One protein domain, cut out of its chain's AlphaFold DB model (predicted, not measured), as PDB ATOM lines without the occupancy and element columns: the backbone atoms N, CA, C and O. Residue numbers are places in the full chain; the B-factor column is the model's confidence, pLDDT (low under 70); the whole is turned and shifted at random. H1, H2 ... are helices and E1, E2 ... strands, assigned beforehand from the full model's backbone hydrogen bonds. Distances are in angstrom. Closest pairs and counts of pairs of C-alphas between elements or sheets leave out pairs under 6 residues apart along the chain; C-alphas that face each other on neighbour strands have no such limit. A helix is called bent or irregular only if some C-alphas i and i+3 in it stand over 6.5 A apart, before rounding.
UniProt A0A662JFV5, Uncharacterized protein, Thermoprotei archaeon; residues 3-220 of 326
ATOM      1  N   VAL A   3     -27.520  30.515 -31.105       66.69
ATOM      2  CA  VAL A   3     -28.360  29.846 -30.084       66.69
ATOM      3  C   VAL A   3     -28.435  28.354 -30.342       66.69
ATOM      4  O   VAL A   3     -29.025  27.926 -31.315       66.69
ATOM      5  N   VAL A   4     -27.881  27.547 -29.452       66.81
ATOM      6  CA  VAL A   4     -28.000  26.093 -29.488       66.81
ATOM      7  C   VAL A   4     -29.157  25.690 -28.584       66.81
ATOM      8  O   VAL A   4     -29.297  26.195 -27.475       66.81
ATOM      9  N   LEU A   5     -30.009  24.773 -29.021       61.09
ATOM     10  CA  LEU A   5     -31.008  24.201 -28.120       61.09
ATOM     11  C   LEU A   5     -30.595  22.791 -27.713       61.09
ATOM     12  O   LEU A   5     -29.981  22.048 -28.479       61.09
ATOM     13  N   GLY A   6     -30.980  22.393 -26.508       63.53
ATOM     14  CA  GLY A   6     -30.707  21.047 -26.022       63.53
ATOM     15  C   GLY A   6     -29.294  20.914 -25.465       63.53
ATOM     16  O   GLY A   6     -29.081  21.252 -24.304       63.53
ATOM     17  N   LYS A   7     -28.347  20.350 -26.218       67.94
ATOM     18  CA  LYS A   7     -27.008  20.013 -25.698       67.94
ATOM     19  C   LYS A   7     -25.951  21.047 -26.125       67.94
ATOM     20  O   LYS A   7     -25.993  21.491 -27.267       67.94
ATOM     21  N   PRO A   8     -25.001  21.414 -25.244       73.50
ATOM     22  CA  PRO A   8     -23.857  22.254 -25.605       73.50
ATOM     23  C   PRO A   8     -23.019  21.658 -26.753       73.50
ATOM     24  O   PRO A   8     -22.794  20.444 -26.751       73.50
ATOM     25  N   PRO A   9     -22.538  22.477 -27.707       71.62
ATOM     26  CA  PRO A   9     -21.694  22.005 -28.799       71.62
ATOM     27  C   PRO A   9     -20.290  21.646 -28.307       71.62
ATOM     28  O   PRO A   9     -19.772  22.259 -27.369       71.62
ATOM     29  N   LYS A  10     -19.658  20.661 -28.947       74.44
ATOM     30  CA  LYS A  10     -18.259  20.304 -28.690       74.44
ATOM     31  C   LYS A  10     -17.366  21.133 -29.606       74.44
ATOM     32  O   LYS A  10     -17.385  20.932 -30.812       74.44
ATOM     33  N   LEU A  11     -16.594  22.044 -29.021       79.50
ATOM     34  CA  LEU A  11     -15.726  22.968 -29.747       79.50
ATOM     35  C   LEU A  11     -14.277  22.830 -29.257       79.50
ATOM     36  O   LEU A  11     -13.998  22.216 -28.217       79.50
ATOM     37  N   GLU A  12     -13.353  23.377 -30.035       81.69
ATOM     38  CA  GLU A  12     -11.961  23.597 -29.642       81.69
ATOM     39  C   GLU A  12     -11.788  25.040 -29.164       81.69
ATOM     40  O   GLU A  12     -12.608  25.903 -29.501       81.69
ATOM     41  N   LYS A  13     -10.735  25.296 -28.372       88.69
ATOM     42  CA  LYS A  13     -10.411  26.634 -27.848       88.69
ATOM     43  C   LYS A  13     -11.638  27.311 -27.238       88.69
ATOM     44  O   LYS A  13     -12.085  28.371 -27.681       88.69
ATOM     45  N   VAL A  14     -12.247  26.632 -26.271       88.25
ATOM     46  CA  VAL A  14     -13.600  26.950 -25.810       88.25
ATOM     47  C   VAL A  14     -13.665  27.139 -24.302       88.25
ATOM     48  O   VAL A  14     -13.113  26.348 -23.531       88.25
ATOM     49  N   ALA A  15     -14.400  28.167 -23.889       92.56
ATOM     50  CA  ALA A  15     -14.830  28.365 -22.515       92.56
ATOM     51  C   ALA A  15     -16.319  28.023 -22.381       92.56
ATOM     52  O   ALA A  15     -17.185  28.652 -22.988       92.56
ATOM     53  N   TYR A  16     -16.619  27.021 -21.563       91.06
ATOM     54  CA  TYR A  16     -17.965  26.632 -21.181       91.06
ATOM     55  C   TYR A  16     -18.332  27.274 -19.844       91.06
ATOM     56  O   TYR A  16     -17.603  27.134 -18.866       91.06
ATOM     57  N   LEU A  17     -19.498  27.910 -19.778       93.12
ATOM     58  CA  LEU A  17     -20.162  28.291 -18.537       93.12
ATOM     59  C   LEU A  17     -21.438  27.461 -18.405       93.12
ATOM     60  O   LEU A  17     -22.393  27.670 -19.151       93.12
ATOM     61  N   THR A  18     -21.456  26.490 -17.490       88.00
ATOM     62  CA  THR A  18     -22.568  25.530 -17.374       88.00
ATOM     63  C   THR A  18     -22.974  25.254 -15.937       88.00
ATOM     64  O   THR A  18     -22.320  25.681 -15.001       88.00
ATOM     65  N   HIS A  19     -24.056  24.509 -15.711       81.44
ATOM     66  CA  HIS A  19     -24.463  24.111 -14.358       81.44
ATOM     67  C   HIS A  19     -23.460  23.180 -13.635       81.44
ATOM     68  O   HIS A  19     -23.569  23.002 -12.420       81.44
ATOM     69  N   LYS A  20     -22.506  22.595 -14.371       76.31
ATOM     70  CA  LYS A  20     -21.401  21.755 -13.891       76.31
ATOM     71  C   LYS A  20     -20.055  22.387 -14.277       76.31
ATOM     72  O   LYS A  20     -19.994  23.222 -15.178       76.31
ATOM     73  N   GLY A  21     -18.983  21.972 -13.614       78.81
ATOM     74  CA  GLY A  21     -17.623  22.442 -13.880       78.81
ATOM     75  C   GLY A  21     -16.915  22.917 -12.618       78.81
ATOM     76  O   GLY A  21     -17.461  22.835 -11.514       78.81
ATOM     77  N   ARG A  22     -15.704  23.445 -12.796       81.12
ATOM     78  CA  ARG A  22     -14.909  23.996 -11.695       81.12
ATOM     79  C   ARG A  22     -15.492  25.310 -11.189       81.12
ATOM     80  O   ARG A  22     -16.324  25.939 -11.850       81.12
ATOM     81  N   ARG A  23     -15.001  25.763 -10.034       83.81
ATOM     82  CA  ARG A  23     -15.360  27.082  -9.503       83.81
ATOM     83  C   ARG A  23     -15.090  28.170 -10.552       83.81
ATOM     84  O   ARG A  23     -13.984  28.213 -11.096       83.81
ATOM     85  N   PRO A  24     -16.072  29.032 -10.849       84.56
ATOM     86  CA  PRO A  24     -15.881  30.141 -11.775       84.56
ATOM     87  C   PRO A  24     -14.754  31.050 -11.284       84.56
ATOM     88  O   PRO A  24     -14.640  31.315 -10.089       84.56
ATOM     89  N   LEU A  25     -13.895  31.505 -12.192       86.62
ATOM     90  CA  LEU A  25     -12.776  32.381 -11.862       86.62
ATOM     91  C   LEU A  25     -13.195  33.834 -12.077       86.62
ATOM     92  O   LEU A  25     -13.545  34.211 -13.195       86.62
ATOM     93  N   LEU A  26     -13.172  34.647 -11.023       91.06
ATOM     94  CA  LEU A  26     -13.597  36.045 -11.099       91.06
ATOM     95  C   LEU A  26     -12.399  36.980 -10.927       91.06
ATOM     96  O   LEU A  26     -12.084  37.437  -9.829       91.06
ATOM     97  N   LEU A  27     -11.731  37.227 -12.051       92.06
ATOM     98  CA  LEU A  27     -10.656  38.202 -12.208       92.06
ATOM     99  C   LEU A  27     -11.106  39.166 -13.299       92.06
ATOM    100  O   LEU A  27     -11.328  38.734 -14.429       92.06
ATOM    101  N   LEU A  28     -11.285  40.443 -12.970       92.62
ATOM    102  CA  LEU A  28     -11.867  41.408 -13.901       92.62
ATOM    103  C   LEU A  28     -10.944  42.604 -14.116       92.62
ATOM    104  O   LEU A  28     -10.388  43.126 -13.148       92.62
ATOM    105  N   PRO A  29     -10.804  43.105 -15.353       94.81
ATOM    106  CA  PRO A  29     -10.225  44.418 -15.580       94.81
ATOM    107  C   PRO A  29     -10.995  45.468 -14.777       94.81
ATOM    108  O   PRO A  29     -12.227  45.483 -14.771       94.81
ATOM    109  N   LYS A  30     -10.272  46.377 -14.121       95.38
ATOM    110  CA  LYS A  30     -10.842  47.434 -13.278       95.38
ATOM    111  C   LYS A  30     -11.926  48.235 -13.997       95.38
ATOM    112  O   LYS A  30     -12.916  48.612 -13.384       95.38
ATOM    113  N   GLN A  31     -11.772  48.451 -15.302       95.56
ATOM    114  CA  GLN A  31     -12.730  49.176 -16.140       95.56
ATOM    115  C   GLN A  31     -14.128  48.534 -16.133       95.56
ATOM    116  O   GLN A  31     -15.123  49.238 -16.289       95.56
ATOM    117  N   LEU A  32     -14.218  47.222 -15.895       95.75
ATOM    118  CA  LEU A  32     -15.468  46.461 -15.860       95.75
ATOM    119  C   LEU A  32     -16.104  46.397 -14.461       95.75
ATOM    120  O   LEU A  32     -17.097  45.699 -14.268       95.75
ATOM    121  N   LEU A  33     -15.592  47.148 -13.476       96.06
ATOM    122  CA  LEU A  33     -16.132  47.147 -12.111       96.06
ATOM    123  C   LEU A  33     -17.612  47.573 -12.046       96.06
ATOM    124  O   LEU A  33     -18.354  47.113 -11.183       96.06
ATOM    125  N   HIS A  34     -18.060  48.406 -12.985       96.06
ATOM    126  CA  HIS A  34     -19.467  48.794 -13.126       96.06
ATOM    127  C   HIS A  34     -20.372  47.637 -13.572       96.06
ATOM    128  O   HIS A  34     -21.515  47.549 -13.124       96.06
ATOM    129  N   LEU A  35     -19.867  46.721 -14.406       96.44
ATOM    130  CA  LEU A  35     -20.591  45.497 -14.749       96.44
ATOM    131  C   LEU A  35     -20.659  44.562 -13.548       96.44
ATOM    132  O   LEU A  35     -21.709  43.979 -13.306       96.44
ATOM    133  N   PHE A  36     -19.581  44.470 -12.764       97.06
ATOM    134  CA  PHE A  36     -19.572  43.694 -11.525       97.06
ATOM    135  C   PHE A  36     -20.620  44.182 -10.521       97.06
ATOM    136  O   PHE A  36     -21.434  43.391 -10.050       97.06
ATOM    137  N   SER A  37     -20.659  45.484 -10.233       96.94
ATOM    138  CA  SER A  37     -21.650  46.025  -9.300       96.94
ATOM    139  C   SER A  37     -23.084  45.884  -9.830       96.94
ATOM    140  O   SER A  37     -23.987  45.554  -9.065       96.94
ATOM    141  N   SER A  38     -23.293  46.039 -11.143       97.31
ATOM    142  CA  SER A  38     -24.599  45.820 -11.784       97.31
ATOM    143  C   SER A  38     -25.042  44.357 -11.721       97.31
ATOM    144  O   SER A  38     -26.203  44.083 -11.423       97.31
ATOM    145  N   ALA A  39     -24.123  43.412 -11.936       97.31
ATOM    146  CA  ALA A  39     -24.394  41.982 -11.834       97.31
ATOM    147  C   ALA A  39     -24.862  41.596 -10.428       97.31
ATOM    148  O   ALA A  39     -25.859  40.894 -10.289       97.31
ATOM    149  N   LEU A  40     -24.208  42.126  -9.387       96.31
ATOM    150  CA  LEU A  40     -24.607  41.892  -7.999       96.31
ATOM    151  C   LEU A  40     -26.000  42.446  -7.678       96.31
ATOM    152  O   LEU A  40     -26.741  41.827  -6.914       96.31
ATOM    153  N   VAL A  41     -26.379  43.588  -8.256       95.81
ATOM    154  CA  VAL A  41     -27.734  44.141  -8.103       95.81
ATOM    155  C   VAL A  41     -28.767  43.265  -8.817       95.81
ATOM    156  O   VAL A  41     -29.814  42.964  -8.243       95.81
ATOM    157  N   LEU A  42     -28.477  42.814 -10.041       94.88
ATOM    158  CA  LEU A  42     -29.361  41.925 -10.809       94.88
ATOM    159  C   LEU A  42     -29.531  40.555 -10.137       94.88
ATOM    160  O   LEU A  42     -30.636  40.011 -10.107       94.88
ATOM    161  N   ASP A  43     -28.464  40.044  -9.523       92.62
ATOM    162  CA  ASP A  43     -28.479  38.845  -8.681       92.62
ATOM    163  C   ASP A  43     -29.125  39.088  -7.300       92.62
ATOM    164  O   ASP A  43     -29.292  38.149  -6.522       92.62
ATOM    165  N   ARG A  44     -29.527  40.331  -6.988       92.31
ATOM    166  CA  ARG A  44     -30.098  40.761  -5.695       92.31
ATOM    167  C   ARG A  44     -29.184  40.487  -4.496       92.31
ATOM    168  O   ARG A  44     -29.663  40.323  -3.375       92.31
ATOM    169  N   ALA A  45     -27.876  40.447  -4.726       90.69
ATOM    170  CA  ALA A  45     -26.872  40.290  -3.682       90.69
ATOM    171  C   ALA A  45     -26.617  41.605  -2.927       90.69
ATOM    172  O   ALA A  45     -26.270  41.575  -1.748       90.69
ATOM    173  N   ILE A  46     -26.800  42.749  -3.598       93.38
ATOM    174  CA  ILE A  46     -26.615  44.089  -3.025       93.38
ATOM    175  C   ILE A  46     -27.687  45.071  -3.514       93.38
ATOM    176  O   ILE A  46     -28.348  44.853  -4.529       93.38
ATOM    177  N   TRP A  47     -27.798  46.199  -2.817       93.88
ATOM    178  CA  TRP A  47     -28.612  47.349  -3.210       93.88
ATOM    179  C   TRP A  47     -27.819  48.362  -4.059       93.88
ATOM    180  O   TRP A  47     -26.588  48.378  -4.074       93.88
ATOM    181  N   HIS A  48     -28.519  49.283  -4.732       93.06
ATOM    182  CA  HIS A  48     -27.892  50.304  -5.587       93.06
ATOM    183  C   HIS A  48     -26.913  51.236  -4.847       93.06
ATOM    184  O   HIS A  48     -25.904  51.651  -5.412       93.06
ATOM    185  N   ASN A  49     -27.174  51.570  -3.580       93.81
ATOM    186  CA  ASN A  49     -26.255  52.381  -2.772       93.81
ATOM    187  C   ASN A  49     -24.932  51.645  -2.497       93.81
ATOM    188  O   ASN A  49     -23.871  52.254  -2.582       93.81
ATOM    189  N   GLN A  50     -24.989  50.337  -2.247       94.38
ATOM    190  CA  GLN A  50     -23.809  49.488  -2.074       94.38
ATOM    191  C   GLN A  50     -23.039  49.320  -3.395       94.38
ATOM    192  O   GLN A  50     -21.812  49.299  -3.400       94.38
ATOM    193  N   ALA A  51     -23.734  49.291  -4.537       95.38
ATOM    194  CA  ALA A  51     -23.085  49.318  -5.850       95.38
ATOM    195  C   ALA A  51     -22.264  50.605  -6.064       95.38
ATOM    196  O   ALA A  51     -21.131  50.547  -6.546       95.38
ATOM    197  N   ASN A  52     -22.797  51.762  -5.653       94.94
ATOM    198  CA  ASN A  52     -22.069  53.035  -5.691       94.94
ATOM    199  C   ASN A  52     -20.878  53.048  -4.727       94.94
ATOM    200  O   ASN A  52     -19.836  53.624  -5.038       94.94
ATOM    201  N   GLU A  53     -21.013  52.397  -3.571       94.25
ATOM    202  CA  GLU A  53     -19.913  52.246  -2.627       94.25
ATOM    203  C   GLU A  53     -18.746  51.474  -3.253       94.25
ATOM    204  O   GLU A  53     -17.629  51.987  -3.231       94.25
ATOM    205  N   ILE A  54     -18.996  50.321  -3.892       95.81
ATOM    206  CA  ILE A  54     -17.967  49.559  -4.629       95.81
ATOM    207  C   ILE A  54     -17.244  50.468  -5.632       95.81
ATOM    208  O   ILE A  54     -16.014  50.538  -5.650       95.81
ATOM    209  N   LEU A  55     -18.011  51.198  -6.447       95.69
ATOM    210  CA  LEU A  55     -17.470  52.079  -7.482       95.69
ATOM    211  C   LEU A  55     -16.666  53.243  -6.920       95.69
ATOM    212  O   LEU A  55     -15.731  53.704  -7.572       95.69
ATOM    213  N   SER A  56     -16.970  53.697  -5.706       94.69
ATOM    214  CA  SER A  56     -16.198  54.764  -5.084       94.69
ATOM    215  C   SER A  56     -14.714  54.380  -4.993       94.69
ATOM    216  O   SER A  56     -13.847  55.244  -5.146       94.69
ATOM    217  N   TYR A  57     -14.389  53.103  -4.753       94.56
ATOM    218  CA  TYR A  57     -13.012  52.624  -4.571       94.56
ATOM    219  C   TYR A  57     -12.243  52.441  -5.881       94.56
ATOM    220  O   TYR A  57     -11.080  52.045  -5.836       94.56
ATOM    221  N   TYR A  58     -12.851  52.755  -7.031       94.81
ATOM    222  CA  TYR A  58     -12.268  52.544  -8.353       94.81
ATOM    223  C   TYR A  58     -10.802  52.983  -8.432       94.81
ATOM    224  O   TYR A  58      -9.952  52.191  -8.826       94.81
ATOM    225  N   ASP A  59     -10.463  54.195  -7.991       93.38
ATOM    226  CA  ASP A  59      -9.101  54.743  -8.096       93.38
ATOM    227  C   ASP A  59      -8.050  54.022  -7.245       93.38
ATOM    228  O   ASP A  59      -6.870  54.051  -7.589       93.38
ATOM    229  N   LEU A  60      -8.469  53.339  -6.180       92.50
ATOM    230  CA  LEU A  60      -7.582  52.619  -5.262       92.50
ATOM    231  C   LEU A  60      -7.305  51.181  -5.716       92.50
ATOM    232  O   LEU A  60      -6.311  50.578  -5.310       92.50
ATOM    233  N   LEU A  61      -8.170  50.635  -6.569       93.69
ATOM    234  CA  LEU A  61      -8.079  49.256  -7.021       93.69
ATOM    235  C   LEU A  61      -6.982  49.063  -8.090       93.69
ATOM    236  O   LEU A  61      -6.742  49.958  -8.916       93.69
ATOM    237  N   PRO A  62      -6.315  47.891  -8.107       93.25
ATOM    238  CA  PRO A  62      -5.344  47.536  -9.141       93.25
ATOM    239  C   PRO A  62      -5.999  47.400 -10.524       93.25
ATOM    240  O   PRO A  62      -7.217  47.424 -10.663       93.25
ATOM    241  N   LYS A  63      -5.180  47.246 -11.575       94.62
ATOM    242  CA  LYS A  63      -5.664  47.103 -12.964       94.62
ATOM    243  C   LYS A  63      -6.549  45.873 -13.173       94.62
ATOM    244  O   LYS A  63      -7.488  45.949 -13.956       94.62
ATOM    245  N   VAL A  64      -6.232  44.769 -12.504       93.88
ATOM    246  CA  VAL A  64      -7.047  43.553 -12.469       93.88
ATOM    247  C   VAL A  64      -7.522  43.391 -11.039       93.88
ATOM    248  O   VAL A  64      -6.704  43.318 -10.129       93.88
ATOM    249  N   VAL A  65      -8.834  43.397 -10.861       93.81
ATOM    250  CA  VAL A  65      -9.509  43.355  -9.572       93.81
ATOM    251  C   VAL A  65      -9.933  41.922  -9.290       93.81
ATOM    252  O   VAL A  65     -10.548  41.268 -10.137       93.81
ATOM    253  N   THR A  66      -9.619  41.446  -8.092       93.06
ATOM    254  CA  THR A  66     -10.094  40.174  -7.554       93.06
ATOM    255  C   THR A  66     -11.046  40.439  -6.389       93.06
ATOM    256  O   THR A  66     -11.178  41.557  -5.877       93.06
ATOM    257  N   LEU A  67     -11.718  39.386  -5.933       93.12
ATOM    258  CA  LEU A  67     -12.558  39.479  -4.744       93.12
ATOM    259  C   LEU A  67     -11.749  39.769  -3.469       93.12
ATOM    260  O   LEU A  67     -12.324  40.301  -2.527       93.12
ATOM    261  N   LYS A  68     -10.436  39.476  -3.441       93.12
ATOM    262  CA  LYS A  68      -9.574  39.796  -2.291       93.12
ATOM    263  C   LYS A  68      -9.435  41.304  -2.102       93.12
ATOM    264  O   LYS A  68      -9.582  41.792  -0.986       93.12
ATOM    265  N   GLU A  69      -9.183  42.054  -3.179       94.25
ATOM    266  CA  GLU A  69      -9.094  43.511  -3.078       94.25
ATOM    267  C   GLU A  69     -10.452  44.105  -2.722       94.25
ATOM    268  O   GLU A  69     -10.530  44.945  -1.833       94.25
ATOM    269  N   LEU A  70     -11.533  43.647  -3.353       95.19
ATOM    270  CA  LEU A  70     -12.864  44.166  -3.039       95.19
ATOM    271  C   LEU A  70     -13.239  43.930  -1.574       95.19
ATOM    272  O   LEU A  70     -13.712  44.861  -0.930       95.19
ATOM    273  N   GLU A  71     -12.994  42.733  -1.037       94.38
ATOM    274  CA  GLU A  71     -13.218  42.422   0.381       94.38
ATOM    275  C   GLU A  71     -12.392  43.346   1.292       94.38
ATOM    276  O   GLU A  71     -12.890  43.861   2.294       94.38
ATOM    277  N   ALA A  72     -11.138  43.616   0.924       94.44
ATOM    278  CA  ALA A  72     -10.258  44.486   1.692       94.44
ATOM    279  C   ALA A  72     -10.689  45.962   1.671       94.44
ATOM    280  O   ALA A  72     -10.594  46.647   2.689       94.44
ATOM    281  N   TYR A  73     -11.200  46.468   0.550       95.00
ATOM    282  CA  TYR A  73     -11.596  47.874   0.431       95.00
ATOM    283  C   TYR A  73     -13.038  48.148   0.886       95.00
ATOM    284  O   TYR A  73     -13.279  49.157   1.545       95.00
ATOM    285  N   VAL A  74     -13.998  47.275   0.565       94.62
ATOM    286  CA  VAL A  74     -15.437  47.537   0.745       94.62
ATOM    287  C   VAL A  74     -15.949  46.896   2.035       94.62
ATOM    288  O   VAL A  74     -16.601  45.853   2.015       94.62
ATOM    289  N   TYR A  75     -15.654  47.537   3.168       91.88
ATOM    290  CA  TYR A  75     -15.974  47.013   4.504       91.88
ATOM    291  C   TYR A  75     -17.454  46.644   4.688       91.88
ATOM    292  O   TYR A  75     -17.759  45.584   5.231       91.88
ATOM    293  N   SER A  76     -18.384  47.459   4.178       90.50
ATOM    294  CA  SER A  76     -19.828  47.208   4.325       90.50
ATOM    295  C   SER A  76     -20.304  45.906   3.663       90.50
ATOM    296  O   SER A  76     -21.363  45.381   4.012       90.50
ATOM    297  N   LEU A  77     -19.529  45.383   2.706       92.88
ATOM    298  CA  LEU A  77     -19.804  44.163   1.953       92.88
ATOM    299  C   LEU A  77     -18.811  43.038   2.269       92.88
ATOM    300  O   LEU A  77     -18.862  42.001   1.606       92.88
ATOM    301  N   GLU A  78     -17.940  43.197   3.274       91.06
ATOM    302  CA  GLU A  78     -16.920  42.202   3.635       91.06
ATOM    303  C   GLU A  78     -17.511  40.781   3.781       91.06
ATOM    304  O   GLU A  78     -16.998  39.872   3.123       91.06
ATOM    305  N   PRO A  79     -18.632  40.546   4.503       86.88
ATOM    306  CA  PRO A  79     -19.192  39.198   4.641       86.88
ATOM    307  C   PRO A  79     -19.652  38.579   3.314       86.88
ATOM    308  O   PRO A  79     -19.462  37.383   3.082       86.88
ATOM    309  N   LEU A  80     -20.242  39.388   2.426       89.25
ATOM    310  CA  LEU A  80     -20.672  38.938   1.102       89.25
ATOM    311  C   LEU A  80     -19.460  38.602   0.233       89.25
ATOM    312  O   LEU A  80     -19.438  37.554  -0.401       89.25
ATOM    313  N   LEU A  81     -18.448  39.466   0.209       91.75
ATOM    314  CA  LEU A  81     -17.257  39.288  -0.623       91.75
ATOM    315  C   LEU A  81     -16.415  38.094  -0.150       91.75
ATOM    316  O   LEU A  81     -15.951  37.302  -0.974       91.75
ATOM    317  N   MET A  82     -16.336  37.885   1.166       86.75
ATOM    318  CA  MET A  82     -15.769  36.680   1.768       86.75
ATOM    319  C   MET A  82     -16.539  35.420   1.333       86.75
ATOM    320  O   MET A  82     -15.933  34.423   0.932       86.75
ATOM    321  N   LEU A  83     -17.878  35.456   1.340       84.56
ATOM    322  CA  LEU A  83     -18.704  34.351   0.840       84.56
ATOM    323  C   LEU A  83     -18.491  34.122  -0.662       84.56
ATOM    324  O   LEU A  83     -18.365  32.984  -1.106       84.56
ATOM    325  N   MET A  84     -18.415  35.184  -1.458       87.50
ATOM    326  CA  MET A  84     -18.186  35.078  -2.894       87.50
ATOM    327  C   MET A  84     -16.846  34.419  -3.200       87.50
ATOM    328  O   MET A  84     -16.796  33.558  -4.068       87.50
ATOM    329  N   ARG A  85     -15.778  34.712  -2.454       88.00
ATOM    330  CA  ARG A  85     -14.496  34.008  -2.619       88.00
ATOM    331  C   ARG A  85     -14.557  32.506  -2.358       88.00
ATOM    332  O   ARG A  85     -13.691  31.773  -2.824       88.00
ATOM    333  N   ASN A  86     -15.549  32.025  -1.608       80.56
ATOM    334  CA  ASN A  86     -15.768  30.584  -1.496       80.56
ATOM    335  C   ASN A  86     -16.312  29.990  -2.789       80.56
ATOM    336  O   ASN A  86     -15.962  28.866  -3.147       80.56
ATOM    337  N   TYR A  87     -17.183  30.719  -3.480       80.75
ATOM    338  CA  TYR A  87     -17.830  30.243  -4.699       80.75
ATOM    339  C   TYR A  87     -16.979  30.480  -5.944       80.75
ATOM    340  O   TYR A  87     -16.948  29.630  -6.833       80.75
ATOM    341  N   PHE A  88     -16.269  31.603  -5.980       87.50
ATOM    342  CA  PHE A  88     -15.439  32.033  -7.088       87.50
ATOM    343  C   PHE A  88     -13.969  31.809  -6.759       87.50
ATOM    344  O   PHE A  88     -13.464  32.252  -5.731       87.50
ATOM    345  N   SER A  89     -13.261  31.135  -7.659       81.44
ATOM    346  CA  SER A  89     -11.810  31.046  -7.580       81.44
ATOM    347  C   SER A  89     -11.199  32.429  -7.816       81.44
ATOM    348  O   SER A  89     -11.723  33.230  -8.592       81.44
ATOM    349  N   SER A  90     -10.073  32.697  -7.161       75.06
ATOM    350  CA  SER A  90      -9.116  33.750  -7.541       75.06
ATOM    351  C   SER A  90      -7.772  33.152  -7.972       75.06
ATOM    352  O   SER A  90      -6.829  33.886  -8.253       75.06
ATOM    353  N   ASN A  91      -7.672  31.820  -8.003       76.62
ATOM    354  CA  ASN A  91      -6.461  31.122  -8.405       76.62
ATOM    355  C   ASN A  91      -6.347  31.117  -9.931       76.62
ATOM    356  O   ASN A  91      -7.357  30.890 -10.606       76.62
ATOM    357  N   PRO A  92      -5.136  31.329 -10.472       76.19
ATOM    358  CA  PRO A  92      -4.909  31.302 -11.907       76.19
ATOM    359  C   PRO A  92      -5.285  29.941 -12.494       76.19
ATOM    360  O   PRO A  92      -5.193  28.906 -11.827       76.19
ATOM    361  N   LEU A  93      -5.695  29.953 -13.758       80.00
ATOM    362  CA  LEU A  93      -6.025  28.732 -14.483       80.00
ATOM    363  C   LEU A  93      -4.799  27.801 -14.601       80.00
ATOM    364  O   LEU A  93      -3.693  28.281 -14.873       80.00
ATOM    365  N   PRO A  94      -4.965  26.477 -14.416       70.94
ATOM    366  CA  PRO A  94      -3.891  25.513 -14.644       70.94
ATOM    367  C   PRO A  94      -3.453  25.531 -16.118       70.94
ATOM    368  O   PRO A  94      -4.245  25.803 -17.018       70.94
ATOM    369  N   ARG A  95      -2.162  25.281 -16.384       71.00
ATOM    370  CA  ARG A  95      -1.579  25.443 -17.728       71.00
ATOM    371  C   ARG A  95      -2.173  24.464 -18.752       71.00
ATOM    372  O   ARG A  95      -2.162  23.262 -18.519       71.00
ATOM    373  N   ARG A  96      -2.505  25.007 -19.935       62.84
ATOM    374  CA  ARG A  96      -2.834  24.306 -21.197       62.84
ATOM    375  C   ARG A  96      -3.956  23.268 -21.086       62.84
ATOM    376  O   ARG A  96      -3.751  22.089 -21.352       62.84
ATOM    377  N   GLU A  97      -5.160  23.744 -20.802       66.19
ATOM    378  CA  GLU A  97      -6.392  23.011 -21.098       66.19
ATOM    379  C   GLU A  97      -6.992  23.553 -22.403       66.19
ATOM    380  O   GLU A  97      -7.186  24.758 -22.541       66.19
ATOM    381  N   GLU A  98      -7.307  22.677 -23.360       63.03
ATOM    382  CA  GLU A  98      -7.997  23.071 -24.603       63.03
ATOM    383  C   GLU A  98      -9.472  23.447 -24.368       63.03
ATOM    384  O   GLU A  98     -10.104  24.088 -25.215       63.03
ATOM    385  N   ARG A  99     -10.035  23.032 -23.224       77.62
ATOM    386  CA  ARG A  99     -11.426  23.276 -22.833       77.62
ATOM    387  C   ARG A  99     -11.497  23.719 -21.385       77.62
ATOM    388  O   ARG A  99     -11.133  22.978 -20.482       77.62
ATOM    389  N   LEU A 100     -12.034  24.911 -21.173       88.69
ATOM    390  CA  LEU A 100     -12.211  25.491 -19.851       88.69
ATOM    391  C   LEU A 100     -13.681  25.358 -19.464       88.69
ATOM    392  O   LEU A 100     -14.540  25.877 -20.166       88.69
ATOM    393  N   VAL A 101     -13.991  24.664 -18.367       87.62
ATOM    394  CA  VAL A 101     -15.386  24.393 -17.971       87.62
ATOM    395  C   VAL A 101     -15.678  24.994 -16.606       87.62
ATOM    396  O   VAL A 101     -15.313  24.438 -15.573       87.62
ATOM    397  N   PHE A 102     -16.353  26.138 -16.601       90.44
ATOM    398  CA  PHE A 102     -16.738  26.879 -15.407       90.44
ATOM    399  C   PHE A 102     -18.183  26.601 -15.008       90.44
ATOM    400  O   PHE A 102     -19.083  26.498 -15.845       90.44
ATOM    401  N   ARG A 103     -18.409  26.544 -13.697       87.38
ATOM    402  CA  ARG A 103     -19.737  26.411 -13.113       87.38
ATOM    403  C   ARG A 103     -20.432  27.767 -13.009       87.38
ATOM    404  O   ARG A 103     -19.898  28.714 -12.446       87.38
ATOM    405  N   LEU A 104     -21.669  27.819 -13.477       88.00
ATOM    406  CA  LEU A 104     -22.627  28.884 -13.241       88.00
ATOM    407  C   LEU A 104     -23.228  28.689 -11.845       88.00
ATOM    408  O   LEU A 104     -23.816  27.644 -11.548       88.00
ATOM    409  N   VAL A 105     -23.045  29.683 -10.979       86.25
ATOM    410  CA  VAL A 105     -23.525  29.650  -9.596       86.25
ATOM    411  C   VAL A 105     -25.030  29.926  -9.578       86.25
ATOM    412  O   VAL A 105     -25.439  31.008  -9.997       86.25
ATOM    413  N   PRO A 106     -25.871  29.009  -9.060       79.38
ATOM    414  CA  PRO A 106     -27.321  29.108  -9.223       79.38
ATOM    415  C   PRO A 106     -27.972  30.404  -8.736       79.38
ATOM    416  O   PRO A 106     -28.908  30.885  -9.364       79.38
ATOM    417  N   ASN A 107     -27.463  30.975  -7.645       79.62
ATOM    418  CA  ASN A 107     -27.992  32.207  -7.055       79.62
ATOM    419  C   ASN A 107     -27.244  33.465  -7.521       79.62
ATOM    420  O   ASN A 107     -27.549  34.552  -7.051       79.62
ATOM    421  N   MET A 108     -26.246  33.319  -8.395       90.31
ATOM    422  CA  MET A 108     -25.456  34.428  -8.935       90.31
ATOM    423  C   MET A 108     -25.213  34.256 -10.448       90.31
ATOM    424  O   MET A 108     -24.055  34.213 -10.887       90.31
ATOM    425  N   PRO A 109     -26.270  34.062 -11.264       90.25
ATOM    426  CA  PRO A 109     -26.122  33.818 -12.693       90.25
ATOM    427  C   PRO A 109     -25.492  35.000 -13.444       90.25
ATOM    428  O   PRO A 109     -24.663  34.760 -14.320       90.25
ATOM    429  N   HIS A 110     -25.808  36.255 -13.093       95.56
ATOM    430  CA  HIS A 110     -25.225  37.427 -13.761       95.56
ATOM    431  C   HIS A 110     -23.748  37.572 -13.403       95.56
ATOM    432  O   HIS A 110     -22.903  37.757 -14.276       95.56
ATOM    433  N   THR A 111     -23.407  37.399 -12.127       95.38
ATOM    434  CA  THR A 111     -22.015  37.468 -11.670       95.38
ATOM    435  C   THR A 111     -21.174  36.328 -12.250       95.38
ATOM    436  O   THR A 111     -20.012  36.528 -12.592       95.38
ATOM    437  N   SER A 112     -21.769  35.148 -12.452       94.69
ATOM    438  CA  SER A 112     -21.101  34.011 -13.103       94.69
ATOM    439  C   SER A 112     -20.734  34.283 -14.563       94.69
ATOM    440  O   SER A 112     -19.724  33.768 -15.036       94.69
ATOM    441  N   LEU A 113     -21.511  35.098 -15.286       95.69
ATOM    442  CA  LEU A 113     -21.188  35.467 -16.671       95.69
ATOM    443  C   LEU A 113     -19.895  36.269 -16.771       95.69
ATOM    444  O   LEU A 113     -19.155  36.122 -17.740       95.69
ATOM    445  N   LEU A 114     -19.592  37.070 -15.751       96.00
ATOM    446  CA  LEU A 114     -18.390  37.897 -15.725       96.00
ATOM    447  C   LEU A 114     -17.099  37.069 -15.699       96.00
ATOM    448  O   LEU A 114     -16.060  37.559 -16.125       96.00
ATOM    449  N   THR A 115     -17.150  35.793 -15.304       94.00
ATOM    450  CA  THR A 115     -16.012  34.867 -15.441       94.00
ATOM    451  C   THR A 115     -15.533  34.716 -16.884       94.00
ATOM    452  O   THR A 115     -14.354  34.449 -17.103       94.00
ATOM    453  N   LEU A 116     -16.409  34.919 -17.870       94.88
ATOM    454  CA  LEU A 116     -16.046  34.864 -19.288       94.88
ATOM    455  C   LEU A 116     -15.281  36.108 -19.761       94.88
ATOM    456  O   LEU A 116     -14.666  36.064 -20.816       94.88
ATOM    457  N   LEU A 117     -15.284  37.196 -18.986       94.56
ATOM    458  CA  LEU A 117     -14.534  38.428 -19.272       94.56
ATOM    459  C   LEU A 117     -13.158  38.440 -18.590       94.56
ATOM    460  O   LEU A 117     -12.526  39.488 -18.443       94.56
ATOM    461  N   ASN A 118     -12.710  37.281 -18.116       92.25
ATOM    462  CA  ASN A 118     -11.433  37.146 -17.448       92.25
ATOM    463  C   ASN A 118     -10.280  37.269 -18.460       92.25
ATOM    464  O   ASN A 118     -10.233  36.478 -19.405       92.25
ATOM    465  N   PRO A 119      -9.308  38.178 -18.236       90.44
ATOM    466  CA  PRO A 119      -8.205  38.413 -19.171       90.44
ATOM    467  C   PRO A 119      -7.314  37.184 -19.389       90.44
ATOM    468  O   PRO A 119      -6.637  37.088 -20.404       90.44
ATOM    469  N   GLN A 120      -7.318  36.216 -18.467       89.50
ATOM    470  CA  GLN A 120      -6.566  34.976 -18.650       89.50
ATOM    471  C   GLN A 120      -7.110  34.127 -19.802       89.50
ATOM    472  O   GLN A 120      -6.354  33.343 -20.353       89.50
ATOM    473  N   LEU A 121      -8.381  34.259 -20.203       90.06
ATOM    474  CA  LEU A 121      -8.933  33.460 -21.309       90.06
ATOM    475  C   LEU A 121      -8.259  33.775 -22.653       90.06
ATOM    476  O   LEU A 121      -8.109  32.870 -23.477       90.06
ATOM    477  N   ASP A 122      -7.771  35.005 -22.826       87.12
ATOM    478  CA  ASP A 122      -6.998  35.405 -24.004       87.12
ATOM    479  C   ASP A 122      -5.670  34.631 -24.087       87.12
ATOM    480  O   ASP A 122      -5.257  34.205 -25.166       87.12
ATOM    481  N   GLU A 123      -5.022  34.365 -22.947       86.94
ATOM    482  CA  GLU A 123      -3.770  33.593 -22.878       86.94
ATOM    483  C   GLU A 123      -3.963  32.119 -23.272       86.94
ATOM    484  O   GLU A 123      -3.028  31.466 -23.742       86.94
ATOM    485  N   PHE A 124      -5.181  31.595 -23.107       86.81
ATOM    486  CA  PHE A 124      -5.566  30.245 -23.532       86.81
ATOM    487  C   PHE A 124      -6.047  30.207 -24.989       86.81
ATOM    488  O   PHE A 124      -6.357  29.129 -25.499       86.81
ATOM    489  N   GLY A 125      -6.089  31.358 -25.670       87.62
ATOM    490  CA  GLY A 125      -6.524  31.467 -27.057       87.62
ATOM    491  C   GLY A 125      -7.972  31.033 -27.252       87.62
ATOM    492  O   GLY A 125      -8.264  30.382 -28.251       87.62
ATOM    493  N   VAL A 126      -8.853  31.324 -26.288       91.50
ATOM    494  CA  VAL A 126     -10.282  30.994 -26.381       91.50
ATOM    495  C   VAL A 126     -10.916  31.766 -27.539       91.50
ATOM    496  O   VAL A 126     -10.911  32.990 -27.561       91.50
ATOM    497  N   GLU A 127     -11.500  31.036 -28.486       91.62
ATOM    498  CA  GLU A 127     -12.190  31.581 -29.664       91.62
ATOM    499  C   GLU A 127     -13.711  31.375 -29.576       91.62
ATOM    500  O   GLU A 127     -14.480  32.073 -30.238       91.62
ATOM    501  N   ASN A 128     -14.156  30.425 -28.745       90.62
ATOM    502  CA  ASN A 128     -15.554  30.032 -28.608       90.62
ATOM    503  C   ASN A 128     -16.027  30.131 -27.152       90.62
ATOM    504  O   ASN A 128     -15.381  29.632 -26.231       90.62
ATOM    505  N   TYR A 129     -17.214  30.691 -26.943       93.81
ATOM    506  CA  TYR A 129     -17.844  30.820 -25.630       93.81
ATOM    507  C   TYR A 129     -19.182  30.098 -25.633       93.81
ATOM    508  O   TYR A 129     -20.055  30.416 -26.433       93.81
ATOM    509  N   VAL A 130     -19.375  29.140 -24.734       89.88
ATOM    510  CA  VAL A 130     -20.614  28.364 -24.637       89.88
ATOM    511  C   VAL A 130     -21.281  28.637 -23.296       89.88
ATOM    512  O   VAL A 130     -20.743  28.287 -22.250       89.88
ATOM    513  N   ILE A 131     -22.469  29.233 -23.322       92.56
ATOM    514  CA  ILE A 131     -23.192  29.686 -22.130       92.56
ATOM    515  C   ILE A 131     -24.468  28.860 -21.976       92.56
ATOM    516  O   ILE A 131     -25.432  29.049 -22.717       92.56
ATOM    517  N   ASP A 132     -24.493  27.937 -21.017       87.94
ATOM    518  CA  ASP A 132     -25.643  27.070 -20.758       87.94
ATOM    519  C   ASP A 132     -26.639  27.705 -19.784       87.94
ATOM    520  O   ASP A 132     -26.490  27.641 -18.562       87.94
ATOM    521  N   LEU A 133     -27.690  28.295 -20.358       85.12
ATOM    522  CA  LEU A 133     -28.759  29.004 -19.655       85.12
ATOM    523  C   LEU A 133     -30.028  28.161 -19.494       85.12
ATOM    524  O   LEU A 133     -31.052  28.676 -19.058       85.12
ATOM    525  N   ARG A 134     -30.004  26.856 -19.797       78.81
ATOM    526  CA  ARG A 134     -31.212  26.004 -19.725       78.81
ATOM    527  C   ARG A 134     -31.910  26.053 -18.367       78.81
ATOM    528  O   ARG A 134     -33.126  25.955 -18.299       78.81
ATOM    529  N   ARG A 135     -31.139  26.206 -17.290       78.06
ATOM    530  CA  ARG A 135     -31.638  26.216 -15.905       78.06
ATOM    531  C   ARG A 135     -31.672  27.603 -15.268       78.06
ATOM    532  O   ARG A 135     -32.052  27.712 -14.106       78.06
ATOM    533  N   TYR A 136     -31.261  28.643 -15.990       83.00
ATOM    534  CA  TYR A 136     -30.986  29.951 -15.406       83.00
ATOM    535  C   TYR A 136     -31.623  31.062 -16.224       83.00
ATOM    536  O   TYR A 136     -31.600  31.053 -17.451       83.00
ATOM    537  N   LYS A 137     -32.184  32.045 -15.523       81.69
ATOM    538  CA  LYS A 137     -32.670  33.277 -16.138       81.69
ATOM    539  C   LYS A 137     -31.617  34.357 -15.945       81.69
ATOM    540  O   LYS A 137     -31.147  34.556 -14.829       81.69
ATOM    541  N   VAL A 138     -31.279  35.027 -17.035       87.50
ATOM    542  CA  VAL A 138     -30.365  36.168 -17.073       87.50
ATOM    543  C   VAL A 138     -31.101  37.297 -17.780       87.50
ATOM    544  O   VAL A 138     -31.815  37.044 -18.750       87.50
ATOM    545  N   ASP A 139     -30.942  38.515 -17.278       89.81
ATOM    546  CA  ASP A 139     -31.386  39.730 -17.945       89.81
ATOM    547  C   ASP A 139     -30.778  39.840 -19.355       89.81
ATOM    548  O   ASP A 139     -29.569  39.687 -19.543       89.81
ATOM    549  N   GLU A 140     -31.618  40.085 -20.362       84.31
ATOM    550  CA  GLU A 140     -31.174  40.107 -21.760       84.31
ATOM    551  C   GLU A 140     -30.243  41.286 -22.055       84.31
ATOM    552  O   GLU A 140     -29.279  41.125 -22.802       84.31
ATOM    553  N   GLY A 141     -30.488  42.452 -21.447       87.88
ATOM    554  CA  GLY A 141     -29.637  43.628 -21.618       87.88
ATOM    555  C   GLY A 141     -28.236  43.385 -21.064       87.88
ATOM    556  O   GLY A 141     -27.241  43.658 -21.735       87.88
ATOM    557  N   PHE A 142     -28.157  42.793 -19.873       93.06
ATOM    558  CA  PHE A 142     -26.893  42.401 -19.264       93.06
ATOM    559  C   PHE A 142     -26.170  41.313 -20.066       93.06
ATOM    560  O   PHE A 142     -24.963  41.415 -20.289       93.06
ATOM    561  N   LEU A 143     -26.891  40.286 -20.530       92.06
ATOM    562  CA  LEU A 143     -26.312  39.231 -21.362       92.06
ATOM    563  C   LEU A 143     -25.696  39.818 -22.634       92.06
ATOM    564  O   LEU A 143     -24.544  39.520 -22.933       92.06
ATOM    565  N   ASN A 144     -26.429  40.687 -23.335       89.12
ATOM    566  CA  ASN A 144     -25.936  41.348 -24.541       89.12
ATOM    567  C   ASN A 144     -24.660  42.150 -24.249       89.12
ATOM    568  O   ASN A 144     -23.653  41.931 -24.921       89.12
ATOM    569  N   ALA A 145     -24.660  42.965 -23.187       92.00
ATOM    570  CA  ALA A 145     -23.497  43.753 -22.779       92.00
ATOM    571  C   ALA A 145     -22.254  42.888 -22.499       92.00
ATOM    572  O   ALA A 145     -21.150  43.238 -22.908       92.00
ATOM    573  N   VAL A 146     -22.418  41.734 -21.841       94.62
ATOM    574  CA  VAL A 146     -21.306  40.790 -21.637       94.62
ATOM    575  C   VAL A 146     -20.851  40.197 -22.967       94.62
ATOM    576  O   VAL A 146     -19.655  40.159 -23.237       94.62
ATOM    577  N   THR A 147     -21.776  39.749 -23.818       91.38
ATOM    578  CA  THR A 147     -21.416  39.093 -25.083       91.38
ATOM    579  C   THR A 147     -20.750  40.017 -26.095       91.38
ATOM    580  O   THR A 147     -19.924  39.541 -26.867       91.38
ATOM    581  N   GLU A 148     -21.058  41.315 -26.079       92.00
ATOM    582  CA  GLU A 148     -20.400  42.323 -26.921       92.00
ATOM    583  C   GLU A 148     -18.933  42.550 -26.532       92.00
ATOM    584  O   GLU A 148     -18.124  42.935 -27.374       92.00
ATOM    585  N   LEU A 149     -18.577  42.293 -25.269       94.62
ATOM    586  CA  LEU A 149     -17.206  42.408 -24.770       94.62
ATOM    587  C   LEU A 149     -16.373  41.139 -24.995       94.62
ATOM    588  O   LEU A 149     -15.154  41.182 -24.836       94.62
ATOM    589  N   LEU A 150     -17.002  40.013 -25.347       93.31
ATOM    590  CA  LEU A 150     -16.295  38.763 -25.618       93.31
ATOM    591  C   LEU A 150     -15.650  38.801 -27.003       93.31
ATOM    592  O   LEU A 150     -16.318  38.993 -28.018       93.31
ATOM    593  N   ASN A 151     -14.347  38.535 -27.057       87.44
ATOM    594  CA  ASN A 151     -13.609  38.438 -28.310       87.44
ATOM    595  C   ASN A 151     -13.697  37.015 -28.887       87.44
ATOM    596  O   ASN A 151     -12.747  36.242 -28.807       87.44
ATOM    597  N   GLY A 152     -14.865  36.632 -29.411       87.69
ATOM    598  CA  GLY A 152     -15.063  35.312 -30.010       87.69
ATOM    599  C   GLY A 152     -16.509  34.980 -30.362       87.69
ATOM    600  O   GLY A 152     -17.425  35.796 -30.240       87.69
ATOM    601  N   GLU A 153     -16.734  33.748 -30.811       86.81
ATOM    602  CA  GLU A 153     -18.072  33.274 -31.140       86.81
ATOM    603  C   GLU A 153     -18.825  32.811 -29.888       86.81
ATOM    604  O   GLU A 153     -18.413  31.883 -29.195       86.81
ATOM    605  N   VAL A 154     -19.978  33.426 -29.618       88.75
ATOM    606  CA  VAL A 154     -20.829  33.074 -28.471       88.75
ATOM    607  C   VAL A 154     -21.954  32.125 -28.878       88.75
ATOM    608  O   VAL A 154     -22.727  32.443 -29.783       88.75
ATOM    609  N   TYR A 155     -22.099  31.023 -28.146       85.12
ATOM    610  CA  TYR A 155     -23.128  29.992 -28.258       85.12
ATOM    611  C   TYR A 155     -23.977  29.955 -26.979       85.12
ATOM    612  O   TYR A 155     -23.533  29.476 -25.937       85.12
ATOM    613  N   LEU A 156     -25.218  30.428 -27.045       84.06
ATOM    614  CA  LEU A 156     -26.174  30.339 -25.940       84.06
ATOM    615  C   LEU A 156     -26.924  29.012 -25.994       84.06
ATOM    616  O   LEU A 156     -27.571  28.732 -26.998       84.06
ATOM    617  N   VAL A 157     -26.904  28.225 -24.922       78.88
ATOM    618  CA  VAL A 157     -27.655  26.967 -24.832       78.88
ATOM    619  C   VAL A 157     -28.972  27.201 -24.092       78.88
ATOM    620  O   VAL A 157     -28.969  27.539 -22.908       78.88
ATOM    621  N   LYS A 158     -30.105  27.022 -24.781       70.50
ATOM    622  CA  LYS A 158     -31.465  27.200 -24.236       70.50
ATOM    623  C   LYS A 158     -32.277  25.900 -24.292       70.50
ATOM    624  O   LYS A 158     -31.982  24.985 -25.059       70.50
ATOM    625  N   GLU A 159     -33.308  25.803 -23.451       61.19
ATOM    626  CA  GLU A 159     -34.231  24.655 -23.457       61.19
ATOM    627  C   GLU A 159     -35.333  24.822 -24.519       61.19
ATOM    628  O   GLU A 159     -35.766  23.840 -25.117       61.19
ATOM    629  N   ARG A 160     -35.768  26.065 -24.788       55.53
ATOM    630  CA  ARG A 160     -36.879  26.404 -25.697       55.53
ATOM    631  C   ARG A 160     -36.593  27.656 -26.536       55.53
ATOM    632  O   ARG A 160     -35.710  28.444 -26.198       55.53
ATOM    633  N   VAL A 161     -37.356  27.824 -27.622       48.75
ATOM    634  CA  VAL A 161     -37.206  28.879 -28.654       48.75
ATOM    635  C   VAL A 161     -37.816  30.222 -28.231       48.75
ATOM    636  O   VAL A 161     -37.535  31.246 -28.839       48.75
ATOM    637  N   ASP A 162     -38.619  30.228 -27.168       44.19
ATOM    638  CA  ASP A 162     -39.642  31.232 -26.835       44.19
ATOM    639  C   ASP A 162     -39.111  32.667 -26.559       44.19
ATOM    640  O   ASP A 162     -39.883  33.564 -26.241       44.19
ATOM    641  N   SER A 163     -37.800  32.901 -26.677       40.94
ATOM    642  CA  SER A 163     -37.093  34.165 -26.392       40.94
ATOM    643  C   SER A 163     -35.995  34.460 -27.427       40.94
ATOM    644  O   SER A 163     -34.857  34.775 -27.074       40.94
ATOM    645  N   ILE A 164     -36.273  34.234 -28.715       41.16
ATOM    646  CA  ILE A 164     -35.279  34.370 -29.785       41.16
ATOM    647  C   ILE A 164     -35.824  35.243 -30.923       41.16
ATOM    648  O   ILE A 164     -36.830  34.908 -31.544       41.16
ATOM    649  N   VAL A 165     -35.115  36.334 -31.228       38.78
ATOM    650  CA  VAL A 165     -35.237  37.065 -32.500       38.78
ATOM    651  C   VAL A 165     -34.525  36.235 -33.579       38.78
ATOM    652  O   VAL A 165     -33.410  35.754 -33.365       38.78
ATOM    653  N   TYR A 166     -35.216  35.969 -34.689       37.53
ATOM    654  CA  TYR A 166     -34.848  34.956 -35.683       37.53
ATOM    655  C   TYR A 166     -33.601  35.330 -36.505       37.53
ATOM    656  O   TYR A 166     -33.726  35.941 -37.557       37.53
ATOM    657  N   ASP A 167     -32.434  34.870 -36.039       34.53
ATOM    658  CA  ASP A 167     -31.151  34.769 -36.767       34.53
ATOM    659  C   ASP A 167     -30.359  33.512 -36.315       34.53
ATOM    660  O   ASP A 167     -29.138  33.509 -36.152       34.53
ATOM    661  N   THR A 168     -31.065  32.420 -36.008       41.59
ATOM    662  CA  THR A 168     -30.627  31.465 -34.976       41.59
ATOM    663  C   THR A 168     -30.753  29.985 -35.338       41.59
ATOM    664  O   THR A 168     -31.565  29.552 -36.154       41.59
ATOM    665  N   ILE A 169     -29.886  29.204 -34.693       41.81
ATOM    666  CA  ILE A 169     -29.673  27.765 -34.845       41.81
ATOM    667  C   ILE A 169     -30.787  26.969 -34.120       41.81
ATOM    668  O   ILE A 169     -31.282  27.386 -33.077       41.81
ATOM    669  N   VAL A 170     -31.200  25.817 -34.671       39.25
ATOM    670  CA  VAL A 170     -32.307  24.974 -34.164       39.25
ATOM    671  C   VAL A 170     -31.821  23.515 -34.065       39.25
ATOM    672  O   VAL A 170     -31.154  23.050 -34.983       39.25
ATOM    673  N   PRO A 171     -32.109  22.765 -32.986       38.75
ATOM    674  CA  PRO A 171     -31.555  21.441 -32.728       38.75
ATOM    675  C   PRO A 171     -32.293  20.371 -33.536       38.75
ATOM    676  O   PRO A 171     -33.426  20.568 -33.976       38.75
ATOM    677  N   ALA A 172     -31.687  19.190 -33.635       37.31
ATOM    678  CA  ALA A 172     -32.313  18.026 -34.258       37.31
ATOM    679  C   ALA A 172     -33.465  17.416 -33.427       37.31
ATOM    680  O   ALA A 172     -34.334  16.753 -33.990       37.31
ATOM    681  N   ASP A 173     -33.504  17.680 -32.112       36.69
ATOM    682  CA  ASP A 173     -34.395  16.986 -31.166       36.69
ATOM    683  C   ASP A 173     -35.596  17.821 -30.659       36.69
ATOM    684  O   ASP A 173     -36.316  17.385 -29.761       36.69
ATOM    685  N   TYR A 174     -35.886  18.997 -31.238       39.91
ATOM    686  CA  TYR A 174     -37.184  19.674 -31.016       39.91
ATOM    687  C   TYR A 174     -38.296  18.918 -31.773       39.91
ATOM    688  O   TYR A 174     -37.999  18.299 -32.800       39.91
ATOM    689  N   PRO A 175     -39.572  18.918 -31.318       39.38
ATOM    690  CA  PRO A 175     -40.568  17.971 -31.796       39.38
ATOM    691  C   PRO A 175     -40.683  18.086 -33.312       39.38
ATOM    692  O   PRO A 175     -41.038  19.143 -33.840       39.38
ATOM    693  N   ARG A 176     -40.401  16.969 -33.992       40.56
ATOM    694  CA  ARG A 176     -40.395  16.747 -35.453       40.56
ATOM    695  C   ARG A 176     -41.590  17.358 -36.212       40.56
ATOM    696  O   ARG A 176     -41.559  17.496 -37.431       40.56
ATOM    697  N   VAL A 177     -42.639  17.754 -35.495       39.41
ATOM    698  CA  VAL A 177     -43.865  18.383 -35.991       39.41
ATOM    699  C   VAL A 177     -43.692  19.882 -36.296       39.41
ATOM    700  O   VAL A 177     -44.274  20.347 -37.270       39.41
ATOM    701  N   LEU A 178     -42.869  20.634 -35.552       39.97
ATOM    702  CA  LEU A 178     -42.686  22.083 -35.773       39.97
ATOM    703  C   LEU A 178     -41.678  22.386 -36.894       39.97
ATOM    704  O   LEU A 178     -41.955  23.206 -37.766       39.97
ATOM    705  N   LEU A 179     -40.560  21.653 -36.941       43.88
ATOM    706  CA  LEU A 179     -39.546  21.776 -38.000       43.88
ATOM    707  C   LEU A 179     -40.055  21.320 -39.380       43.88
ATOM    708  O   LEU A 179     -39.642  21.861 -40.402       43.88
ATOM    709  N   SER A 180     -40.995  20.369 -39.432       42.47
ATOM    710  CA  SER A 180     -41.530  19.849 -40.703       42.47
ATOM    711  C   SER A 180     -42.361  20.860 -41.501       42.47
ATOM    712  O   SER A 180     -42.550  20.655 -42.698       42.47
ATOM    713  N   ARG A 181     -42.834  21.940 -40.863       42.72
ATOM    714  CA  ARG A 181     -43.593  23.016 -41.518       42.72
ATOM    715  C   ARG A 181     -42.716  24.146 -42.066       42.72
ATOM    716  O   ARG A 181     -43.217  24.934 -42.856       42.72
ATOM    717  N   MET A 182     -41.448  24.234 -41.652       43.19
ATOM    718  CA  MET A 182     -40.575  25.384 -41.948       43.19
ATOM    719  C   MET A 182     -39.353  25.049 -42.824       43.19
ATOM    720  O   MET A 182     -38.650  25.963 -43.241       43.19
ATOM    721  N   LEU A 183     -39.085  23.770 -43.118       44.47
ATOM    722  CA  LEU A 183     -37.897  23.339 -43.870       44.47
ATOM    723  C   LEU A 183     -38.199  22.970 -45.333       44.47
ATOM    724  O   LEU A 183     -39.216  22.343 -45.631       44.47
ATOM    725  N   ASP A 184     -37.249  23.268 -46.226       45.84
ATOM    726  CA  ASP A 184     -37.211  22.761 -47.605       45.84
ATOM    727  C   ASP A 184     -37.173  21.209 -47.616       45.84
ATOM    728  O   ASP A 184     -36.392  20.612 -46.856       45.84
ATOM    729  N   PRO A 185     -37.960  20.527 -48.476       46.69
ATOM    730  CA  PRO A 185     -38.001  19.065 -48.571       46.69
ATOM    731  C   PRO A 185     -36.636  18.379 -48.729       46.69
ATOM    732  O   PRO A 185     -36.463  17.262 -48.246       46.69
ATOM    733  N   ARG A 186     -35.649  19.024 -49.365       45.88
ATOM    734  CA  ARG A 186     -34.300  18.454 -49.564       45.88
ATOM    735  C   ARG A 186     -33.404  18.584 -48.327       45.88
ATOM    736  O   ARG A 186     -32.516  17.757 -48.125       45.88
ATOM    737  N   ALA A 187     -33.634  19.598 -47.491       43.78
ATOM    738  CA  ALA A 187     -32.930  19.798 -46.219       43.78
ATOM    739  C   ALA A 187     -33.525  18.942 -45.090       43.78
ATOM    740  O   ALA A 187     -32.815  18.558 -44.158       43.78
ATOM    741  N   LYS A 188     -34.810  18.589 -45.217       46.38
ATOM    742  CA  LYS A 188     -35.566  17.735 -44.296       46.38
ATOM    743  C   LYS A 188     -34.881  16.390 -44.049       46.38
ATOM    744  O   LYS A 188     -34.630  16.050 -42.900       46.38
ATOM    745  N   ASP A 189     -34.501  15.659 -45.093       46.69
ATOM    746  CA  ASP A 189     -33.909  14.321 -44.938       46.69
ATOM    747  C   ASP A 189     -32.509  14.334 -44.307       46.69
ATOM    748  O   ASP A 189     -32.152  13.395 -43.595       46.69
ATOM    749  N   LYS A 190     -31.717  15.394 -44.531       44.38
ATOM    750  CA  LYS A 190     -30.405  15.570 -43.886       44.38
ATOM    751  C   LYS A 190     -30.545  15.982 -42.419       44.38
ATOM    752  O   LYS A 190     -29.877  15.399 -41.572       44.38
ATOM    753  N   ALA A 191     -31.436  16.926 -42.114       45.31
ATOM    754  CA  ALA A 191     -31.715  17.361 -40.745       45.31
ATOM    755  C   ALA A 191     -32.307  16.226 -39.888       45.31
ATOM    756  O   ALA A 191     -31.906  16.052 -38.744       45.31
ATOM    757  N   MET A 192     -33.188  15.398 -40.463       46.34
ATOM    758  CA  MET A 192     -33.822  14.256 -39.784       46.34
ATOM    759  C   MET A 192     -32.855  13.112 -39.431       46.34
ATOM    760  O   MET A 192     -33.217  12.242 -38.640       46.34
ATOM    761  N   ARG A 193     -31.649  13.084 -40.019       45.12
ATOM    762  CA  ARG A 193     -30.593  12.090 -39.734       45.12
ATOM    763  C   ARG A 193     -29.461  12.641 -38.859       45.12
ATOM    764  O   ARG A 193     -28.642  11.860 -38.382       45.12
ATOM    765  N   ALA A 194     -29.384  13.959 -38.681       39.56
ATOM    766  CA  ALA A 194     -28.345  14.621 -37.900       39.56
ATOM    767  C   ALA A 194     -28.686  14.606 -36.400       39.56
ATOM    768  O   ALA A 194     -29.852  14.685 -36.035       39.56
ATOM    769  N   LYS A 195     -27.674  14.538 -35.523       39.09
ATOM    770  CA  LYS A 195     -27.857  14.613 -34.058       39.09
ATOM    771  C   LYS A 195     -27.984  16.052 -33.533       39.09
ATOM    772  O   LYS A 195     -28.498  16.267 -32.442       39.09
ATOM    773  N   THR A 196     -27.530  17.058 -34.284       39.69
ATOM    774  CA  THR A 196     -27.699  18.500 -34.000       39.69
ATOM    775  C   THR A 196     -27.542  19.283 -35.316       39.69
ATOM    776  O   THR A 196     -26.839  18.815 -36.210       39.69
ATOM    777  N   VAL A 197     -28.211  20.431 -35.487       44.44
ATOM    778  CA  VAL A 197     -28.195  21.225 -36.738       44.44
ATOM    779  C   VAL A 197     -27.780  22.667 -36.439       44.44
ATOM    780  O   VAL A 197     -28.265  23.228 -35.467       44.44
ATOM    781  N   LEU A 198     -26.913  23.263 -37.271       38.09
ATOM    782  CA  LEU A 198     -26.516  24.680 -37.275       38.09
ATOM    783  C   LEU A 198     -27.197  25.408 -38.452       38.09
ATOM    784  O   LEU A 198     -27.099  24.948 -39.589       38.09
ATOM    785  N   ILE A 199     -27.863  26.541 -38.211       45.34
ATOM    786  CA  ILE A 199     -28.489  27.397 -39.239       45.34
ATOM    787  C   ILE A 199     -27.737  28.738 -39.327       45.34
ATOM    788  O   ILE A 199     -27.443  29.337 -38.294       45.34
ATOM    789  N   ARG A 200     -27.423  29.200 -40.549       34.94
ATOM    790  CA  ARG A 200     -26.810  30.514 -40.848       34.94
ATOM    791  C   ARG A 200     -27.747  31.387 -41.705       34.94
ATOM    792  O   ARG A 200     -28.571  30.825 -42.432       34.94
ATOM    793  N   PRO A 201     -27.601  32.727 -41.693       32.56
ATOM    794  CA  PRO A 201     -28.336  33.601 -42.604       32.56
ATOM    795  C   PRO A 201     -27.927  33.341 -44.061       32.56
ATOM    796  O   PRO A 201     -26.740  33.236 -44.361       32.56
ATOM    797  N   GLY A 202     -28.900  33.275 -44.976       37.41
ATOM    798  CA  GLY A 202     -28.627  33.360 -46.416       37.41
ATOM    799  C   GLY A 202     -28.146  32.091 -47.135       37.41
ATOM    800  O   GLY A 202     -27.587  32.237 -48.212       37.41
ATOM    801  N   VAL A 203     -28.450  30.886 -46.623       38.66
ATOM    802  CA  VAL A 203     -28.221  29.539 -47.221       38.66
ATOM    803  C   VAL A 203     -27.071  28.737 -46.572       38.66
ATOM    804  O   VAL A 203     -25.997  29.252 -46.281       38.66
ATOM    805  N   CYS A 204     -27.339  27.430 -46.420       33.12
ATOM    806  CA  CYS A 204     -26.501  26.307 -45.962       33.12
ATOM    807  C   CYS A 204     -26.411  26.043 -44.444       33.12
ATOM    808  O   CYS A 204     -25.846  26.800 -43.660       33.12
ATOM    809  N   TYR A 205     -26.943  24.873 -44.075       38.84
ATOM    810  CA  TYR A 205     -26.873  24.240 -42.760       38.84
ATOM    811  C   TYR A 205     -25.528  23.517 -42.594       38.84
ATOM    812  O   TYR A 205     -25.123  22.789 -43.503       38.84
ATOM    813  N   ALA A 206     -24.874  23.656 -41.440       35.97
ATOM    814  CA  ALA A 206     -23.730  22.820 -41.059       35.97
ATOM    815  C   ALA A 206     -24.152  21.859 -39.937       35.97
ATOM    816  O   ALA A 206     -24.953  22.208 -39.073       35.97
ATOM    817  N   VAL A 207     -23.678  20.618 -39.978       38.12
ATOM    818  CA  VAL A 207     -23.979  19.586 -38.976       38.12
ATOM    819  C   VAL A 207     -22.695  19.351 -38.192       38.12
ATOM    820  O   VAL A 207     -21.717  18.902 -38.782       38.12
ATOM    821  N   GLU A 208     -22.693  19.660 -36.897       40.25
ATOM    822  CA  GLU A 208     -21.549  19.421 -36.007       40.25
ATOM    823  C   GLU A 208     -21.942  18.483 -34.859       40.25
ATOM    824  O   GLU A 208     -23.052  18.544 -34.320       40.25
ATOM    825  N   ASP A 209     -21.033  17.566 -34.527       38.47
ATOM    826  CA  ASP A 209     -21.271  16.439 -33.626       38.47
ATOM    827  C   ASP A 209     -21.216  16.894 -32.155       38.47
ATOM    828  O   ASP A 209     -20.152  17.127 -31.579       38.47
ATOM    829  N   CYS A 210     -22.386  17.055 -31.535       41.59
ATOM    830  CA  CYS A 210     -22.527  17.498 -30.147       41.59
ATOM    831  C   CYS A 210     -22.718  16.284 -29.223       41.59
ATOM    832  O   CYS A 210     -23.841  15.939 -28.850       41.59
ATOM    833  N   ASN A 211     -21.629  15.608 -28.853       42.97
ATOM    834  CA  ASN A 211     -21.672  14.515 -27.876       42.97
ATOM    835  C   ASN A 211     -21.358  15.061 -26.472       42.97
ATOM    836  O   ASN A 211     -20.325  15.697 -26.297       42.97
ATOM    837  N   TYR A 212     -22.238  14.842 -25.485       43.03
ATOM    838  CA  TYR A 212     -22.115  15.375 -24.108       43.03
ATOM    839  C   TYR A 212     -21.433  14.398 -23.132       43.03
ATOM    840  O   TYR A 212     -21.277  14.712 -21.960       43.03
ATOM    841  N   ASP A 213     -20.981  13.239 -23.615       42.94
ATOM    842  CA  ASP A 213     -20.365  12.193 -22.783       42.94
ATOM    843  C   ASP A 213     -18.888  12.475 -22.428       42.94
ATOM    844  O   ASP A 213     -18.223  11.614 -21.865       42.94
ATOM    845  N   PHE A 214     -18.344  13.656 -22.763       47.84
ATOM    846  CA  PHE A 214     -16.947  14.007 -22.447       47.84
ATOM    847  C   PHE A 214     -16.772  14.796 -21.149       47.84
ATOM    848  O   PHE A 214     -15.657  14.874 -20.658       47.84
ATOM    849  N   LEU A 215     -17.836  15.389 -20.600       48.22
ATOM    850  CA  LEU A 215     -17.808  15.951 -19.248       48.22
ATOM    851  C   LEU A 215     -18.159  14.814 -18.287       48.22
ATOM    852  O   LEU A 215     -19.258  14.793 -17.728       48.22
ATOM    853  N   SER A 216     -17.291  13.801 -18.203       40.97
ATOM    854  CA  SER A 216     -17.454  12.735 -17.217       40.97
ATOM    855  C   SER A 216     -17.493  13.364 -15.826       40.97
ATOM    856  O   SER A 216     -16.815  14.357 -15.554       40.97
ATOM    857  N   ASP A 217     -18.309  12.797 -14.938       40.75
ATOM    858  CA  ASP A 217     -18.448  13.295 -13.566       40.75
ATOM    859  C   ASP A 217     -17.107  13.281 -12.789       40.75
ATOM    860  O   ASP A 217     -16.996  13.934 -11.755       40.75
ATOM    861  N   ASP A 218     -16.075  12.622 -13.330       38.84
ATOM    862  CA  ASP A 218     -14.726  12.502 -12.768       38.84
ATOM    863  C   ASP A 218     -13.821  13.733 -12.996       38.84
ATOM    864  O   ASP A 218     -12.852  13.909 -12.261       38.84
ATOM    865  N   GLU A 219     -14.123  14.622 -13.955       40.28
ATOM    866  CA  GLU A 219     -13.408  15.912 -14.124       40.28
ATOM    867  C   GLU A 219     -14.056  17.055 -13.316       40.28
ATOM    868  O   GLU A 219     -13.634  18.214 -13.352       40.28
ATOM    869  N   ILE A 220     -15.111  16.731 -12.566       44.62
ATOM    870  CA  ILE A 220     -15.874  17.664 -11.748       44.62
ATOM    871  C   ILE A 220     -15.339  17.570 -10.323       44.62
ATOM    872  O   ILE A 220     -15.853  16.823  -9.492       44.62
TER     873      ILE A 220
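Overview. This is residues 3 to 220 of the 326 residues of an uncharacterized protein of Thermoprotei archaeon (UniProt A0A662JFV5). Three parts follow each other along the longest axis: a twisted sheet of five parallel strands with H5 over one face and H7 beside H5, a helical part of H1 to H4 with the little sheet of E3 and E4 at one end, and a loose part with H8 and H9 at the other. H1 packs on H5. The printed part has 218 residues with nine named helices and seven named strands, in the order E1 E2 E3 H1 H2 E4 H3 H4 E5 H5 H6 E6 H7 E7 H8 H9; the class is mixed. It is compact, with a radius of gyration of the C-alphas of 19.3 A, yet elongated, 63 by 36 by 28 A.

Arrangement. E1, residues 3 to 5, is an edge strand of the twisted sheet that runs E1, E7 (153 to 158), E6 (128 to 132), E2 (14 to 18), E5 (99 to 103). Its neighbours are parallel, with N 4 and O 156 at 2.7 A, N 129 and O 153 at 2.8 A, N 15 and O 128 at 2.9 A and N 16 and O 100 at 2.8 A, within hydrogen-bond range. E3 (27 to 29) and E4 (64 to 66) are antiparallel, with N 65 and O 28 at 2.8 A. H1 (30 to 42) and H2 (48 to 60) form a helical hairpin; their closest C-alphas, of Ser 37 and Ala 51, are 5.0 A apart. H3 (67 to 73) and H4 (75 to 87) form another; their closest C-alphas, of Glu 71 and Glu 78, are 4.9 A apart. H5 (109 to 117) is on the larger sheet, over E2, at a height over the sheet of 9.2 A. H5 touches H1 at a shallow tilt of 17 degrees, opposite ways; their closest C-alphas, of Ala 39 and His 110, are 5.0 A apart. E5, H5, H6 (120 to 123) and E6 form a split strand-helix-strand unit, two parallel strands joined through helices with E2 between them, its crossover right-handed. E6, H7 (140 to 149) and E7 form such a unit of neighbour strands, also right-handed. H7 only grazes the sheet and touches H5; their closest C-alphas, of Leu 114 and Val 146, are 7.2 A apart. H8 (176 to 179) and H9 (185 to 191) are only just apart, 8.5 A at the closest. Every O i to N i+4 pair is within hydrogen-bond range in H3, against 7 of 9 in H1, 5 of 9 in H2, 6 of 9 in H4, 5 of 6 in H7, 1 of 5 in H5 and 1 of 3 in H9, where O i to N i+3 gives 6 of 6 in H5 and 2 of 4 in H9; H6 and H8 are too short.

Along the chain. E1 begins at C-alpha 3 (-28.360, 29.846, -30.084), and H9 ends at C-alpha 191 (-31.715, 17.361, -40.745). H1, H2 and H4 measure 19.5 A, 20.4 A and 19.2 A and are irregular: C-alphas 31 and 34 are 7.4 A apart, 56 and 59 7.7 A, 76 and 79 8.0 A. E7 measures 16.2 A.

Size, cuts and confidence. The C-alphas of Tyr 75 and Pro 185, the two farthest apart, are 63.9 A apart. The printed part has no cut; the links H4 to E5 and E7 to H8 are long. Residues 192 to 220 hold no named element. The mean pLDDT of the printed part is 74.8, and residues 3 to 7, 96 to 98 and 159 to 220 are under 70.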